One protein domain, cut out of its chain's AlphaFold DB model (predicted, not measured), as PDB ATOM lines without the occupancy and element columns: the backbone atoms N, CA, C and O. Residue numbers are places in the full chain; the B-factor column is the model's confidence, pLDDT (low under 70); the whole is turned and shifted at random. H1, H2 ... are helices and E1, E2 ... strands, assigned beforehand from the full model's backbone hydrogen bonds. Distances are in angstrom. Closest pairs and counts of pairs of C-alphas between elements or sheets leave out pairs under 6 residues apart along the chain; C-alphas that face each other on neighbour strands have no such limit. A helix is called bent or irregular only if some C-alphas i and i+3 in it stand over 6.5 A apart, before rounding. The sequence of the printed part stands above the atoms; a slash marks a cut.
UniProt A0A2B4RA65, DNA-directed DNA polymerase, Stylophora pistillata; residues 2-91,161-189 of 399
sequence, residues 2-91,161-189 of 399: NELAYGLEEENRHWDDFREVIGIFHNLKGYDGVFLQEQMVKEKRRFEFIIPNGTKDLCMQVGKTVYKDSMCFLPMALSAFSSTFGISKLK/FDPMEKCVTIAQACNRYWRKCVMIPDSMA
ATOM      1  N   ASN A   2     -44.386  27.933  23.429       43.47
ATOM      2  CA  ASN A   2     -43.767  26.758  22.783       43.47
ATOM      3  C   ASN A   2     -44.753  25.829  22.045       43.47
ATOM      4  O   ASN A   2     -44.419  25.341  20.974       43.47
ATOM      5  N   GLU A   3     -45.970  25.610  22.553       44.59
ATOM      6  CA  GLU A   3     -46.919  24.655  21.940       44.59
ATOM      7  C   GLU A   3     -47.373  25.056  20.527       44.59
ATOM      8  O   GLU A   3     -47.458  24.207  19.649       44.59
ATOM      9  N   LEU A   4     -47.581  26.355  20.276       52.06
ATOM     10  CA  LEU A   4     -47.959  26.873  18.952       52.06
ATOM     11  C   LEU A   4     -46.827  26.783  17.917       52.06
ATOM     12  O   LEU A   4     -47.101  26.798  16.722       52.06
ATOM     13  N   ALA A   5     -45.569  26.730  18.366       52.66
ATOM     14  CA  ALA A   5     -44.404  26.661  17.486       52.66
ATOM     15  C   ALA A   5     -43.976  25.217  17.177       52.66
ATOM     16  O   ALA A   5     -43.375  24.982  16.131       52.66
ATOM     17  N   TYR A   6     -44.272  24.268  18.072       56.88
ATOM     18  CA  TYR A   6     -43.699  22.921  18.014       56.88
ATOM     19  C   TYR A   6     -44.728  21.780  17.961       56.88
ATOM     20  O   TYR A   6     -44.382  20.734  17.425       56.88
ATOM     21  N   GLY A   7     -45.978  21.965  18.413       55.91
ATOM     22  CA  GLY A   7     -46.987  20.894  18.533       55.91
ATOM     23  C   GLY A   7     -46.998  20.215  19.914       55.91
ATOM     24  O   GLY A   7     -46.175  20.532  20.779       55.91
ATOM     25  N   LEU A   8     -47.928  19.284  20.156       60.06
ATOM     26  CA  LEU A   8     -48.092  18.597  21.453       60.06
ATOM     27  C   LEU A   8     -47.096  17.432  21.606       60.06
ATOM     28  O   LEU A   8     -46.775  16.750  20.639       60.06
ATOM     29  N   GLU A   9     -46.594  17.171  22.824       57.91
ATOM     30  CA  GLU A   9     -45.524  16.171  23.082       57.91
ATOM     31  C   GLU A   9     -45.890  14.732  22.689       57.91
ATOM     32  O   GLU A   9     -45.013  13.898  22.466       57.91
ATOM     33  N   GLU A  10     -47.179  14.426  22.596       57.81
ATOM     34  CA  GLU A  10     -47.674  13.069  22.359       57.81
ATOM     35  C   GLU A  10     -47.779  12.714  20.868       57.81
ATOM     36  O   GLU A  10     -47.892  11.540  20.522       57.81
ATOM     37  N   GLU A  11     -47.669  13.702  19.975       58.09
ATOM     38  CA  GLU A  11     -47.968  13.574  18.541       58.09
ATOM     39  C   GLU A  11     -46.956  12.714  17.760       58.09
ATOM     40  O   GLU A  11     -47.311  12.082  16.765       58.09
ATOM     41  N   ASN A  12     -45.714  12.588  18.239       58.91
ATOM     42  CA  ASN A  12     -44.697  11.746  17.592       58.91
ATOM     43  C   ASN A  12     -44.701  10.279  18.074       58.91
ATOM     44  O   ASN A  12     -43.998   9.454  17.494       58.91
ATOM     45  N   ARG A  13     -45.492   9.914  19.098       56.00
ATOM     46  CA  ARG A  13     -45.469   8.563  19.707       56.00
ATOM     47  C   ARG A  13     -46.035   7.453  18.811       56.00
ATOM     48  O   ARG A  13     -45.815   6.282  19.097       56.00
ATOM     49  N   HIS A  14     -46.755   7.809  17.746       59.59
ATOM     50  CA  HIS A  14     -47.379   6.861  16.814       59.59
ATOM     51  C   HIS A  14     -46.516   6.519  15.587       59.59
ATOM     52  O   HIS A  14     -46.942   5.722  14.753       59.59
ATOM     53  N   TRP A  15     -45.318   7.100  15.471       60.56
ATOM     54  CA  TRP A  15     -44.411   6.879  14.347       60.56
ATOM     55  C   TRP A  15     -43.195   6.051  14.775       60.56
ATOM     56  O   TRP A  15     -42.404   6.475  15.619       60.56
ATOM     57  N   ASP A  16     -43.020   4.877  14.163       59.56
ATOM     58  CA  ASP A  16     -41.850   4.022  14.380       59.56
ATOM     59  C   ASP A  16     -40.630   4.543  13.593       59.56
ATOM     60  O   ASP A  16     -40.282   4.076  12.503       59.56
ATOM     61  N   ASP A  17     -39.941   5.529  14.162       62.28
ATOM     62  CA  ASP A  17     -38.645   5.978  13.654       62.28
ATOM     63  C   ASP A  17     -37.549   4.975  14.074       62.28
ATOM     64  O   ASP A  17     -36.968   5.043  15.166       62.28
ATOM     65  N   PHE A  18     -37.236   4.019  13.197       64.75
ATOM     66  CA  PHE A  18     -36.267   2.951  13.489       64.75
ATOM     67  C   PHE A  18     -34.797   3.409  13.511       64.75
ATOM     68  O   PHE A  18     -33.942   2.671  14.007       64.75
ATOM     69  N   ARG A  19     -34.459   4.583  12.952       75.25
ATOM     70  CA  ARG A  19     -33.072   5.081  12.837       75.25
ATOM     71  C   ARG A  19     -32.991   6.603  12.913       75.25
ATOM     72  O   ARG A  19     -33.867   7.291  12.404       75.25
ATOM     73  N   GLU A  20     -31.896   7.104  13.480       84.06
ATOM     74  CA  GLU A  20     -31.520   8.516  13.379       84.06
ATOM     75  C   GLU A  20     -30.965   8.815  11.984       84.06
ATOM     76  O   GLU A  20     -30.076   8.113  11.490       84.06
ATOM     77  N   VAL A  21     -31.516   9.838  11.327       87.12
ATOM     78  CA  VAL A  21     -31.178  10.188   9.941       87.12
ATOM     79  C   VAL A  21     -31.004  11.694   9.805       87.12
ATOM     80  O   VAL A  21     -31.799  12.477  10.317       87.12
ATOM     81  N   ILE A  22     -29.986  12.105   9.046       89.06
ATOM     82  CA  ILE A  22     -29.811  13.496   8.628       89.06
ATOM     83  C   ILE A  22     -30.064  13.591   7.123       89.06
ATOM     84  O   ILE A  22     -29.284  13.088   6.314       89.06
ATOM     85  N   GLY A  23     -31.173  14.228   6.754       90.44
ATOM     86  CA  GLY A  23     -31.530  14.569   5.385       90.44
ATOM     87  C   GLY A  23     -30.880  15.884   4.967       90.44
ATOM     88  O   GLY A  23     -31.182  16.941   5.521       90.44
ATOM     89  N   ILE A  24     -29.994  15.828   3.973       89.75
ATOM     90  CA  ILE A  24     -29.341  17.012   3.413       89.75
ATOM     91  C   ILE A  24     -30.019  17.387   2.101       89.75
ATOM     92  O   ILE A  24     -29.987  16.627   1.135       89.75
ATOM     93  N   PHE A  25     -30.579  18.587   2.065       91.56
ATOM     94  CA  PHE A  25     -31.208  19.165   0.885       91.56
ATOM     95  C   PHE A  25     -30.343  20.317   0.393       91.56
ATOM     96  O   PHE A  25     -29.644  20.974   1.170       91.56
ATOM     97  N   HIS A  26     -30.331  20.561  -0.910       90.75
ATOM     98  CA  HIS A  26     -29.602  21.694  -1.460       90.75
ATOM     99  C   HIS A  26     -30.578  22.785  -1.849       90.75
ATOM    100  O   HIS A  26     -31.217  22.674  -2.891       90.75
ATOM    101  N   ASN A  27     -30.639  23.830  -1.014       92.44
ATOM    102  CA  ASN A  27     -31.662  24.874  -1.000       92.44
ATOM    103  C   ASN A  27     -32.974  24.453  -0.311       92.44
ATOM    104  O   ASN A  27     -34.051  24.852  -0.752       92.44
ATOM    105  N   LEU A  28     -32.878  23.706   0.802       94.25
ATOM    106  CA  LEU A  28     -34.030  23.331   1.646       94.25
ATOM    107  C   LEU A  28     -34.926  24.543   1.916       94.25
ATOM    108  O   LEU A  28     -36.111  24.548   1.597       94.25
ATOM    109  N   LYS A  29     -34.315  25.604   2.453       91.31
ATOM    110  CA  LYS A  29     -34.999  26.798   2.952       91.31
ATOM    111  C   LYS A  29     -35.717  27.580   1.851       91.31
ATOM    112  O   LYS A  29     -36.554  28.429   2.132       91.31
ATOM    113  N   GLY A  30     -35.305  27.384   0.600       89.81
ATOM    114  CA  GLY A  30     -35.838  28.090  -0.557       89.81
ATOM    115  C   GLY A  30     -36.800  27.263  -1.399       89.81
ATOM    116  O   GLY A  30     -37.417  27.842  -2.288       89.81
ATOM    117  N   TYR A  31     -36.891  25.949  -1.170       90.06
ATOM    118  CA  TYR A  31     -37.663  25.053  -2.025       90.06
ATOM    119  C   TYR A  31     -38.323  23.915  -1.239       90.06
ATOM    120  O   TYR A  31     -39.510  24.000  -0.948       90.06
ATOM    121  N   ASP A  32     -37.577  22.875  -0.856       90.62
ATOM    122  CA  ASP A  32     -38.157  21.637  -0.311       90.62
ATOM    123  C   ASP A  32     -38.818  21.815   1.068       90.62
ATOM    124  O   ASP A  32     -39.732  21.072   1.422       90.62
ATOM    125  N   GLY A  33     -38.372  22.806   1.845       90.69
ATOM    126  CA  GLY A  33     -38.806  23.020   3.226       90.69
ATOM    127  C   GLY A  33     -40.313  23.222   3.365       90.69
ATOM    128  O   GLY A  33     -40.914  22.632   4.258       90.69
ATOM    129  N   VAL A  34     -40.941  23.967   2.446       90.62
ATOM    130  CA  VAL A  34     -42.389  24.241   2.509       90.62
ATOM    131  C   VAL A  34     -43.220  22.973   2.303       90.62
ATOM    132  O   VAL A  34     -44.197  22.757   3.012       90.62
ATOM    133  N   PHE A  35     -42.802  22.096   1.385       91.44
ATOM    134  CA  PHE A  35     -43.499  20.838   1.113       91.44
ATOM    135  C   PHE A  35     -43.323  19.848   2.259       91.44
ATOM    136  O   PHE A  35     -44.271  19.165   2.641       91.44
ATOM    137  N   LEU A  36     -42.117  19.791   2.837       91.50
ATOM    138  CA  LEU A  36     -41.866  18.987   4.027       91.50
ATOM    139  C   LEU A  36     -42.734  19.475   5.187       91.50
ATOM    140  O   LEU A  36     -43.416  18.665   5.798       91.50
ATOM    141  N   GLN A  37     -42.780  20.781   5.448       90.06
ATOM    142  CA  GLN A  37     -43.638  21.354   6.486       90.06
ATOM    143  C   GLN A  37     -45.108  21.027   6.281       90.06
ATOM    144  O   GLN A  37     -45.759  20.549   7.207       90.06
ATOM    145  N   GLU A  38     -45.620  21.253   5.072       91.00
ATOM    146  CA  GLU A  38     -47.006  20.950   4.735       91.00
ATOM    147  C   GLU A  38     -47.326  19.473   5.003       91.00
ATOM    148  O   GLU A  38     -48.354  19.163   5.607       91.00
ATOM    149  N   GLN A  39     -46.429  18.564   4.610       91.06
ATOM    150  CA  GLN A  39     -46.602  17.136   4.845       91.06
ATOM    151  C   GLN A  39     -46.579  16.788   6.339       91.06
ATOM    152  O   GLN A  39     -47.463  16.071   6.801       91.06
ATOM    153  N   MET A  40     -45.635  17.336   7.113       90.69
ATOM    154  CA  MET A  40     -45.556  17.100   8.563       90.69
ATOM    155  C   MET A  40     -46.806  17.614   9.288       90.69
ATOM    156  O   MET A  40     -47.308  16.949  10.188       90.69
ATOM    157  N   VAL A  41     -47.354  18.756   8.863       89.12
ATOM    158  CA  VAL A  41     -48.604  19.305   9.409       89.12
ATOM    159  C   VAL A  41     -49.796  18.407   9.069       89.12
ATOM    160  O   VAL A  41     -50.603  18.111   9.950       89.12
ATOM    161  N   LYS A  42     -49.902  17.919   7.823       90.12
ATOM    162  CA  LYS A  42     -50.948  16.957   7.416       90.12
ATOM    163  C   LYS A  42     -50.877  15.660   8.220       90.12
ATOM    164  O   LYS A  42     -51.911  15.119   8.606       90.12
ATOM    165  N   GLU A  43     -49.665  15.187   8.492       88.38
ATOM    166  CA  GLU A  43     -49.388  13.991   9.292       88.38
ATOM    167  C   GLU A  43     -49.474  14.234  10.808       88.38
ATOM    168  O   GLU A  43     -49.326  13.285  11.577       88.38
ATOM    169  N   LYS A  44     -49.729  15.480  11.241       87.62
ATOM    170  CA  LYS A  44     -49.749  15.907  12.650       87.62
ATOM    171  C   LYS A  44     -48.473  15.514  13.398       87.62
ATOM    172  O   LYS A  44     -48.531  14.993  14.506       87.62
ATOM    173  N   ARG A  45     -47.314  15.722  12.772       87.00
ATOM    174  CA  ARG A  45     -46.007  15.463  13.382       87.00
ATOM    175  C   ARG A  45     -45.498  16.704  14.103       87.00
ATOM    176  O   ARG A  45     -45.536  17.808  13.558       87.00
ATOM    177  N   ARG A  46     -44.971  16.503  15.309       86.00
ATOM    178  CA  ARG A  46     -44.394  17.557  16.149       86.00
ATOM    179  C   ARG A  46     -42.962  17.853  15.707       86.00
ATOM    180  O   ARG A  46     -42.161  16.933  15.513       86.00
ATOM    181  N   PHE A  47     -42.615  19.131  15.599       89.94
ATOM    182  CA  PHE A  47     -41.233  19.553  15.386       89.94
ATOM    183  C   PHE A  47     -40.495  19.579  16.724       89.94
ATOM    184  O   PHE A  47     -40.903  20.277  17.645       89.94
ATOM    185  N   GLU A  48     -39.385  18.853  16.831       90.00
ATOM    186  CA  GLU A  48     -38.548  18.881  18.037       90.00
ATOM    187  C   GLU A  48     -37.751  20.184  18.123       90.00
ATOM    188  O   GLU A  48     -37.586  20.757  19.198       90.00
ATOM    189  N   PHE A  49     -37.275  20.680  16.976       91.00
ATOM    190  CA  PHE A  49     -36.719  22.023  16.864       91.00
ATOM    191  C   PHE A  49     -36.785  22.546  15.425       91.00
ATOM    192  O   PHE A  49     -36.795  21.778  14.459       91.00
ATOM    193  N   ILE A  50     -36.751  23.872  15.289       91.06
ATOM    194  CA  ILE A  50     -36.646  24.588  14.014       91.06
ATOM    195  C   ILE A  50     -35.622  25.718  14.174       91.06
ATOM    196  O   ILE A  50     -35.608  26.411  15.190       91.06
ATOM    197  N   ILE A  51     -34.754  25.905  13.178       92.50
ATOM    198  CA  ILE A  51     -33.823  27.038  13.096       92.50
ATOM    199  C   ILE A  51     -34.258  27.942  11.937       92.50
ATOM    200  O   ILE A  51     -33.899  27.662  10.785       92.50
ATOM    201  N   PRO A  52     -35.003  29.023  12.222       89.12
ATOM    202  CA  PRO A  52     -35.495  29.925  11.195       89.12
ATOM    203  C   PRO A  52     -34.421  30.921  10.731       89.12
ATOM    204  O   PRO A  52     -33.466  31.249  11.436       89.12
ATOM    205  N   ASN A  53     -34.617  31.448   9.530       83.62
ATOM    206  CA  ASN A  53     -33.949  32.603   8.947       83.62
ATOM    207  C   ASN A  53     -35.011  33.452   8.237       83.62
ATOM    208  O   ASN A  53     -35.345  33.224   7.069       83.62
ATOM    209  N   GLY A  54     -35.591  34.394   8.985       85.62
ATOM    210  CA  GLY A  54     -36.828  35.054   8.584       85.62
ATOM    211  C   GLY A  54     -37.967  34.037   8.515       85.62
ATOM    212  O   GLY A  54     -38.218  33.327   9.482       85.62
ATOM    213  N   THR A  55     -38.625  33.948   7.360       82.81
ATOM    214  CA  THR A  55     -39.737  33.017   7.097       82.81
ATOM    215  C   THR A  55     -39.299  31.660   6.537       82.81
ATOM    216  O   THR A  55     -40.134  30.890   6.079       82.81
ATOM    217  N   LYS A  56     -37.990  31.390   6.493       86.69
ATOM    218  CA  LYS A  56     -37.410  30.180   5.898       86.69
ATOM    219  C   LYS A  56     -36.693  29.357   6.954       86.69
ATOM    220  O   LYS A  56     -36.101  29.940   7.854       86.69
ATOM    221  N   ASP A  57     -36.597  28.046   6.766       88.81
ATOM    222  CA  ASP A  57     -35.961  27.168   7.755       88.81
ATOM    223  C   ASP A  57     -34.629  26.611   7.271       88.81
ATOM    224  O   ASP A  57     -34.528  25.967   6.227       88.81
ATOM    225  N   LEU A  58     -33.577  26.869   8.048       92.44
ATOM    226  CA  LEU A  58     -32.230  26.367   7.770       92.44
ATOM    227  C   LEU A  58     -32.081  24.902   8.179       92.44
ATOM    228  O   LEU A  58     -31.329  24.144   7.559       92.44
ATOM    229  N   CYS A  59     -32.746  24.542   9.274       94.31
ATOM    230  CA  CYS A  59     -32.699  23.223   9.873       94.31
ATOM    231  C   CYS A  59     -34.002  22.944  10.611       94.31
ATOM    232  O   CYS A  59     -34.543  23.832  11.268       94.31
ATOM    233  N   MET A  60     -34.458  21.702  10.548       94.25
ATOM    234  CA  MET A  60     -35.646  21.237  11.256       94.25
ATOM    235  C   MET A  60     -35.405  19.828  11.776       94.25
ATOM    236  O   MET A  60     -34.746  19.043  11.099       94.25
ATOM    237  N   GLN A  61     -35.970  19.486  12.926       92.94
ATOM    238  CA  GLN A  61     -36.016  18.109  13.404       92.94
ATOM    239  C   GLN A  61     -37.458  17.690  13.659       92.94
ATOM    240  O   GLN A  61     -38.210  18.406  14.315       92.94
ATOM    241  N   VAL A  62     -37.810  16.508  13.163       91.00
ATOM    242  CA  VAL A  62     -39.087  15.839  13.417       91.00
ATOM    243  C   VAL A  62     -38.773  14.400  13.806       91.00
ATOM    244  O   VAL A  62     -38.152  13.671  13.026       91.00
ATOM    245  N   GLY A  63     -39.147  14.005  15.024       88.94
ATOM    246  CA  GLY A  63     -38.750  12.715  15.587       88.94
ATOM    247  C   GLY A  63     -37.230  12.515  15.531       88.94
ATOM    248  O   GLY A  63     -36.460  13.364  15.988       88.94
ATOM    249  N   LYS A  64     -36.782  11.408  14.927       88.50
ATOM    250  CA  LYS A  64     -35.346  11.081  14.774       88.50
ATOM    251  C   LYS A  64     -34.716  11.577  13.468       88.50
ATOM    252  O   LYS A  64     -33.570  11.233  13.169       88.50
ATOM    253  N   THR A  65     -35.445  12.362  12.673       90.81
ATOM    254  CA  THR A  65     -34.955  12.870  11.386       90.81
ATOM    255  C   THR A  65     -34.641  14.358  11.462       90.81
ATOM    256  O   THR A  65     -35.491  15.168  11.827       90.81
ATOM    257  N   VAL A  66     -33.421  14.724  11.067       93.00
ATOM    258  CA  VAL A  66     -32.964  16.115  10.973       93.00
ATOM    259  C   VAL A  66     -32.825  16.510   9.507       93.00
ATOM    260  O   VAL A  66     -32.098  15.874   8.752       93.00
ATOM    261  N   TYR A  67     -33.475  17.592   9.109       93.75
ATOM    262  CA  TYR A  67     -33.430  18.171   7.770       93.75
ATOM    263  C   TYR A  67     -32.511  19.390   7.790       93.75
ATOM    264  O   TYR A  67     -32.705  20.275   8.620       93.75
ATOM    265  N   LYS A  68     -31.513  19.456   6.900       94.00
ATOM    266  CA  LYS A  68     -30.558  20.577   6.828       94.00
ATOM    267  C   LYS A  68     -30.385  21.111   5.416       94.00
ATOM    268  O   LYS A  68     -30.360  20.351   4.446       94.00
ATOM    269  N   ASP A  69     -30.174  22.421   5.327       93.50
ATOM    270  CA  ASP A  69     -29.833  23.093   4.078       93.50
ATOM    271  C   ASP A  69     -28.319  23.120   3.813       93.50
ATOM    272  O   ASP A  69     -27.564  23.879   4.427       93.50
ATOM    273  N   SER A  70     -27.859  22.358   2.821       91.31
ATOM    274  CA  SER A  70     -26.461  22.410   2.375       91.31
ATOM    275  C   SER A  70     -26.065  23.745   1.741       91.31
ATOM    276  O   SER A  70     -24.871  24.041   1.708       91.31
ATOM    277  N   MET A  71     -27.006  24.597   1.308       91.75
ATOM    278  CA  MET A  71     -26.679  25.956   0.843       91.75
ATOM    279  C   MET A  71     -26.109  26.840   1.959       91.75
ATOM    280  O   MET A  71     -25.432  27.825   1.674       91.75
ATOM    281  N   CYS A  72     -26.332  26.496   3.233       91.44
ATOM    282  CA  CYS A  72     -25.677  27.165   4.360       91.44
ATOM    283  C   CYS A  72     -24.201  26.775   4.529       91.44
ATOM    284  O   CYS A  72     -23.487  27.400   5.319       91.44
ATOM    285  N   PHE A  73     -23.743  25.765   3.788       89.69
ATOM    286  CA  PHE A  73     -22.344  25.353   3.718       89.69
ATOM    287  C   PHE A  73     -21.704  25.702   2.375       89.69
ATOM    288  O   PHE A  73     -20.552  26.120   2.320       89.69
ATOM    289  N   LEU A  74     -22.468  25.523   1.299       89.00
ATOM    290  CA  LEU A  74     -22.054  25.685  -0.086       89.00
ATOM    291  C   LEU A  74     -23.017  26.668  -0.759       89.00
ATOM    292  O   LEU A  74     -23.986  26.222  -1.374       89.00
ATOM    293  N   PRO A  75     -22.798  27.991  -0.637       88.81
ATOM    294  CA  PRO A  75     -23.725  29.016  -1.119       88.81
ATOM    295  C   PRO A  75     -23.619  29.207  -2.642       88.81
ATOM    296  O   PRO A  75     -23.376  30.301  -3.143       88.81
ATOM    297  N   MET A  76     -23.751  28.119  -3.395       89.31
ATOM    298  CA  MET A  76     -23.608  28.069  -4.845       89.31
ATOM    299  C   MET A  76     -24.470  26.944  -5.408       89.31
ATOM    300  O   MET A  76     -24.665  25.929  -4.750       89.31
ATOM    301  N   ALA A  77     -24.913  27.069  -6.657       88.56
ATOM    302  CA  ALA A  77     -25.631  25.987  -7.320       88.56
ATOM    303  C   ALA A  77     -24.752  24.730  -7.473       88.56
ATOM    304  O   ALA A  77     -23.587  24.830  -7.862       88.56
ATOM    305  N   LEU A  78     -25.335  23.534  -7.312       85.56
ATOM    306  CA  LEU A  78     -24.638  22.254  -7.547       85.56
ATOM    307  C   LEU A  78     -23.921  22.166  -8.910       85.56
ATOM    308  O   LEU A  78     -22.926  21.460  -9.026       85.56
ATOM    309  N   SER A  79     -24.417  22.839  -9.956       84.88
ATOM    310  CA  SER A  79     -23.765  22.851 -11.277       84.88
ATOM    311  C   SER A  79     -22.420  23.583 -11.276       84.88
ATOM    312  O   SER A  79     -21.553  23.245 -12.074       84.88
ATOM    313  N   ALA A  80     -22.246  24.563 -10.385       87.00
ATOM    314  CA  ALA A  80     -21.000  25.304 -10.223       87.00
ATOM    315  C   ALA A  80     -19.988  24.570  -9.328       87.00
ATOM    316  O   ALA A  80     -18.804  24.892  -9.365       87.00
ATOM    317  N   PHE A  81     -20.426  23.558  -8.569       84.94
ATOM    318  CA  PHE A  81     -19.599  22.855  -7.585       84.94
ATOM    319  C   PHE A  81     -18.267  22.375  -8.179       84.94
ATOM    320  O   PHE A  81     -17.194  22.693  -7.672       84.94
ATOM    321  N   SER A  82     -18.318  21.672  -9.310       85.31
ATOM    322  CA  SER A  82     -17.127  21.128  -9.961       85.31
ATOM    323  C   SER A  82     -16.145  22.206 -10.413       85.31
ATOM    324  O   SER A  82     -14.946  22.052 -10.212       85.31
ATOM    325  N   SER A  83     -16.635  23.310 -10.989       85.62
ATOM    326  CA  SER A  83     -15.776  24.429 -11.393       85.62
ATOM    327  C   SER A  83     -15.169  25.147 -10.193       85.62
ATOM    328  O   SER A  83     -13.983  25.452 -10.217       85.62
ATOM    329  N   THR A  84     -15.951  25.370  -9.134       86.00
ATOM    330  CA  THR A  84     -15.494  26.095  -7.943       86.00
ATOM    331  C   THR A  84     -14.378  25.354  -7.210       86.00
ATOM    332  O   THR A  84     -13.460  25.991  -6.708       86.00
ATOM    333  N   PHE A  85     -14.416  24.018  -7.192       84.94
ATOM    334  CA  PHE A  85     -13.397  23.186  -6.540       84.94
ATOM    335  C   PHE A  85     -12.377  22.567  -7.514       84.94
ATOM    336  O   PHE A  85     -11.629  21.673  -7.125       84.94
ATOM    337  N   GLY A  86     -12.348  22.995  -8.782       85.19
ATOM    338  CA  GLY A  86     -11.386  22.497  -9.776       85.19
ATOM    339  C   GLY A  86     -11.528  21.006 -10.129       85.19
ATOM    340  O   GLY A  86     -10.582  20.381 -10.607       85.19
ATOM    341  N   ILE A  87     -12.703  20.407  -9.911       84.00
ATOM    342  CA  ILE A  87     -12.978  18.994 -10.193       84.00
ATOM    343  C   ILE A  87     -13.329  18.840 -11.677       84.00
ATOM    344  O   ILE A  87     -14.453  19.094 -12.104       84.00
ATOM    345  N   SER A  88     -12.376  18.378 -12.485       74.31
ATOM    346  CA  SER A  88     -12.546  18.259 -13.943       74.31
ATOM    347  C   SER A  88     -13.341  17.026 -14.397       74.31
ATOM    348  O   SER A  88     -13.972  17.054 -15.452       74.31
ATOM    349  N   LYS A  89     -13.334  15.940 -13.608       73.81
ATOM    350  CA  LYS A  89     -13.871  14.624 -14.016       73.81
ATOM    351  C   LYS A  89     -15.366  14.426 -13.755       73.81
ATOM    352  O   LYS A  89     -15.971  13.541 -14.351       73.81
ATOM    353  N   LEU A  90     -15.962  15.212 -12.861       74.94
ATOM    354  CA  LEU A  90     -17.360  15.071 -12.452       74.94
ATOM    355  C   LEU A  90     -18.082  16.373 -12.768       74.94
ATOM    356  O   LEU A  90     -17.748  17.391 -12.184       74.94
ATOM    357  N   LYS A  91     -19.067  16.353 -13.667       77.81
ATOM    358  CA  LYS A  91     -19.972  17.485 -13.924       77.81
ATOM    359  C   LYS A  91     -21.409  17.048 -13.673       77.81
ATOM    360  O   LYS A  91     -21.772  15.908 -13.970       77.81
ATOM    361  N   PHE A 161     -14.532  15.413  12.638       85.00
ATOM    362  CA  PHE A 161     -15.963  15.336  12.886       85.00
ATOM    363  C   PHE A 161     -16.688  15.537  11.550       85.00
ATOM    364  O   PHE A 161     -16.108  16.082  10.611       85.00
ATOM    365  N   ASP A 162     -17.956  15.142  11.470       86.38
ATOM    366  CA  ASP A 162     -18.806  15.466  10.326       86.38
ATOM    367  C   ASP A 162     -19.419  16.875  10.503       86.38
ATOM    368  O   ASP A 162     -20.204  17.094  11.437       86.38
ATOM    369  N   PRO A 163     -19.082  17.857   9.640       85.44
ATOM    370  CA  PRO A 163     -19.647  19.200   9.722       85.44
ATOM    371  C   PRO A 163     -21.162  19.239   9.530       85.44
ATOM    372  O   PRO A 163     -21.843  20.011  10.200       85.44
ATOM    373  N   MET A 164     -21.699  18.405   8.640       85.56
ATOM    374  CA  MET A 164     -23.131  18.355   8.343       85.56
ATOM    375  C   MET A 164     -23.902  17.644   9.451       85.56
ATOM    376  O   MET A 164     -25.082  17.917   9.646       85.56
ATOM    377  N   GLU A 165     -23.250  16.786  10.235       87.06
ATOM    378  CA  GLU A 165     -23.835  16.213  11.446       87.06
ATOM    379  C   GLU A 165     -23.874  17.243  12.583       87.06
ATOM    380  O   GLU A 165     -24.927  17.512  13.164       87.06
ATOM    381  N   LYS A 166     -22.731  17.875  12.872       88.88
ATOM    382  CA  LYS A 166     -22.536  18.676  14.091       88.88
ATOM    383  C   LYS A 166     -22.843  20.168  13.952       88.88
ATOM    384  O   LYS A 166     -22.838  20.869  14.966       88.88
ATOM    385  N   CYS A 167     -23.059  20.666  12.737       91.38
ATOM    386  CA  CYS A 167     -23.271  22.084  12.453       91.38
ATOM    387  C   CYS A 167     -24.438  22.287  11.474       91.38
ATOM    388  O   CYS A 167     -24.938  21.335  10.872       91.38
ATOM    389  N   VAL A 168     -24.886  23.534  11.335       92.50
ATOM    390  CA  VAL A 168     -25.963  23.955  10.414       92.50
ATOM    391  C   VAL A 168     -25.451  24.947   9.366       92.50
ATOM    392  O   VAL A 168     -26.060  25.111   8.312       92.50
ATOM    393  N   THR A 169     -24.311  25.592   9.622       91.62
ATOM    394  CA  THR A 169     -23.689  26.550   8.700       91.62
ATOM    395  C   THR A 169     -22.189  26.315   8.575       91.62
ATOM    396  O   THR A 169     -21.556  25.757   9.480       91.62
ATOM    397  N   ILE A 170     -21.593  26.810   7.483       90.25
ATOM    398  CA  ILE A 170     -20.132  26.801   7.311       90.25
ATOM    399  C   ILE A 170     -19.421  27.552   8.438       90.25
ATOM    400  O   ILE A 170     -18.404  27.080   8.930       90.25
ATOM    401  N   ALA A 171     -19.977  28.670   8.913       89.62
ATOM    402  CA  ALA A 171     -19.386  29.442  10.005       89.62
ATOM    403  C   ALA A 171     -19.304  28.618  11.300       89.62
ATOM    404  O   ALA A 171     -18.264  28.598  11.957       89.62
ATOM    405  N   GLN A 172     -20.365  27.873  11.630       91.25
ATOM    406  CA  GLN A 172     -20.354  26.951  12.767       91.25
ATOM    407  C   GLN A 172     -19.333  25.824  12.578       91.25
ATOM    408  O   GLN A 172     -18.621  25.490  13.525       91.25
ATOM    409  N   ALA A 173     -19.233  25.260  11.370       90.44
ATOM    410  CA  ALA A 173     -18.255  24.221  11.058       90.44
ATOM    411  C   ALA A 173     -16.813  24.725  11.197       90.44
ATOM    412  O   ALA A 173     -16.013  24.080  11.872       90.44
ATOM    413  N   CYS A 174     -16.497  25.892  10.634       89.25
ATOM    414  CA  CYS A 174     -15.184  26.525  10.749       89.25
ATOM    415  C   CYS A 174     -14.848  26.847  12.207       89.25
ATOM    416  O   CYS A 174     -13.767  26.502  12.675       89.25
ATOM    417  N   ASN A 175     -15.785  27.432  12.958       90.00
ATOM    418  CA  ASN A 175     -15.590  27.732  14.375       90.00
ATOM    419  C   ASN A 175     -15.360  26.456  15.207       90.00
ATOM    420  O   ASN A 175     -14.489  26.426  16.077       90.00
ATOM    421  N   ARG A 176     -16.111  25.383  14.937       90.56
ATOM    422  CA  ARG A 176     -15.937  24.093  15.618       90.56
ATOM    423  C   ARG A 176     -14.615  23.429  15.249       90.56
ATOM    424  O   ARG A 176     -13.957  22.893  16.133       90.56
ATOM    425  N   TYR A 177     -14.222  23.478  13.977       90.12
ATOM    426  CA  TYR A 177     -12.920  22.995  13.524       90.12
ATOM    427  C   TYR A 177     -11.787  23.759  14.204       90.12
ATOM    428  O   TYR A 177     -10.888  23.132  14.749       90.12
ATOM    429  N   TRP A 178     -11.871  25.089  14.252       87.38
ATOM    430  CA  TRP A 178     -10.893  25.923  14.939       87.38
ATOM    431  C   TRP A 178     -10.746  25.512  16.407       87.38
ATOM    432  O   TRP A 178      -9.657  25.141  16.829       87.38
ATOM    433  N   ARG A 179     -11.853  25.459  17.159       86.44
ATOM    434  CA  ARG A 179     -11.841  25.071  18.580       86.44
ATOM    435  C   ARG A 179     -11.368  23.639  18.838       86.44
ATOM    436  O   ARG A 179     -10.767  23.392  19.871       86.44
ATOM    437  N   LYS A 180     -11.680  22.689  17.949       86.19
ATOM    438  CA  LYS A 180     -11.386  21.261  18.164       86.19
ATOM    439  C   LYS A 180     -10.008  20.843  17.647       86.19
ATOM    440  O   LYS A 180      -9.400  19.949  18.220       86.19
ATOM    441  N   CYS A 181      -9.566  21.421  16.535       85.00
ATOM    442  CA  CYS A 181      -8.426  20.919  15.771       85.00
ATOM    443  C   CYS A 181      -7.235  21.883  15.734       85.00
ATOM    444  O   CYS A 181      -6.147  21.439  15.385       85.00
ATOM    445  N   VAL A 182      -7.438  23.179  16.002       88.06
ATOM    446  CA  VAL A 182      -6.400  24.211  15.807       88.06
ATOM    447  C   VAL A 182      -6.058  24.948  17.097       88.06
ATOM    448  O   VAL A 182      -4.896  25.249  17.341       88.06
ATOM    449  N   MET A 183      -7.064  25.247  17.917       85.44
ATOM    450  CA  MET A 183      -6.901  25.993  19.156       85.44
ATOM    451  C   MET A 183      -6.029  25.222  20.147       85.44
ATOM    452  O   MET A 183      -6.248  24.033  20.388       85.44
ATOM    453  N   ILE A 184      -5.059  25.924  20.728       86.56
ATOM    454  CA  ILE A 184      -4.234  25.393  21.809       86.56
ATOM    455  C   ILE A 184      -5.141  25.232  23.043       86.56
ATOM    456  O   ILE A 184      -5.917  26.146  23.335       86.56
ATOM    457  N   PRO A 185      -5.090  24.094  23.757       83.00
ATOM    458  CA  PRO A 185      -5.823  23.937  25.010       83.00
ATOM    459  C   PRO A 185      -5.573  25.113  25.968       83.00
ATOM    460  O   PRO A 185      -4.460  25.629  26.036       83.00
ATOM    461  N   ASP A 186      -6.623  25.547  26.668       76.75
ATOM    462  CA  ASP A 186      -6.577  26.597  27.698       76.75
ATOM    463  C   ASP A 186      -6.065  27.976  27.227       76.75
ATOM    464  O   ASP A 186      -5.710  28.832  28.034       76.75
ATOM    465  N   SER A 187      -6.069  28.243  25.913       79.69
ATOM    466  CA  SER A 187      -5.595  29.515  25.346       79.69
ATOM    467  C   SER A 187      -6.664  30.613  25.254       79.69
ATOM    468  O   SER A 187      -6.382  31.705  24.760       79.69
ATOM    469  N   MET A 188      -7.908  30.326  25.641       75.94
ATOM    470  CA  MET A 188      -9.014  31.286  25.627       75.94
ATOM    471  C   MET A 188      -9.336  31.694  27.060       75.94
ATOM    472  O   MET A 188      -9.631  30.837  27.889       75.94
ATOM    473  N   ALA A 189      -9.313  32.996  27.337       76.81
ATOM    474  CA  ALA A 189      -9.770  33.505  28.619       76.81
ATOM    475  C   ALA A 189     -11.283  33.305  28.747       76.81
ATOM    476  O   ALA A 189     -12.049  33.695  27.863       76.81
TER     477      ALA A 189
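Overview. This is residues 2 to 91 and 161 to 189 of the 399 residues of the protein "DNA-directed DNA polymerase" of Stylophora pistillata (UniProt A0A2B4RA65). A small four-stranded sheet has one helix, H2, over one face; H3 and the pair H4 and H5 lie beyond the sheet and are apart from each other, and residues 182 to 187 stick out as a free tail. The printed part has 119 residues, with named elements in the order H1 E1 H2 E2 E3 E4 H3 H4 H5: five helices and four strands. The sheet is mixed, in the order E1 E4 E3 E2, and the class is mixed, helices and strands. The whole is loose, with a radius of gyration of the C-alphas of 17.4 A and spans of 45 by 45 by 31 A.

Arrangement. H1, residues 2 to 6, only grazes the sheet with residues 5 to 6; its closest C-alpha pair with E2, residues 47 to 53, is Tyr 6 and Phe 47, 4.9 A. E1, residues 21 to 25, is an edge strand, parallel to E4, residues 65 to 69, at 24 degrees, with N 23 and O 66 2.7 A apart. E2, the other edge strand, forms a hairpin with E3, residues 56 to 62, with N 48 and O 61 2.8 A apart. E3 and E4 form another hairpin, with N 67 and O 60 2.8 A apart. E2, E3 and E4 are a meander, each strand the antiparallel neighbour of the one before. H2, residues 32 to 42, is on one face of the sheet, giving two layers, at a height over the sheet of 9.8 A; it lies over E3 and, only just, over E2 with 3 C-alphas, and runs slantwise to the strands, at 42 degrees to E3 on the local plane. Its closest C-alpha pair with E3 is Gly 33 and Asp 57, 6.8 A. E1, H2 and E2 form a split strand-helix-strand unit, two strands running the same way with E4 and E3 between them, and its crossover is right-handed. H3, residues 78 to 84, is not on the sheet. H4, residues 163 to 166, only grazes the sheet with residues 164 to 165. H5, residues 170 to 182, only just touches H4, with 3 pairs of C-alphas within 8 A, only at the corner and with residues 170 to 173 alone; the closest C-alphas are Pro 163 and Ala 173, 5.4 A. Every O i to N i+4 pair is within hydrogen-bond range in H1, H2 and H5, but in H3 1 of 3 is, beside 3 of 4 O i to N i+3 pairs; H4 is too short for an i+4 pair.

Along the chain. H1 begins at C-alpha 2, (-43.767, 26.758, 22.783). H2 is 15.7 A long, and E2 and E3 are 16.3 A each. H3 is only just irregular: C-alphas 79 and 82 are 7.0 A apart. H5, 16.4 A, ends at C-alpha 182, (-6.400, 24.211, 15.807).

Size, cuts and confidence. The farthest C-alphas, Glu 10 and Ser 88, are 50.8 A apart. Residues 92 to 160 are not printed, and C-alphas 91 and 161 are 27.2 A apart across this cut. The link from H1 to E1 is long, with 14 residues. Residues 2 to 18 have pLDDT under 70.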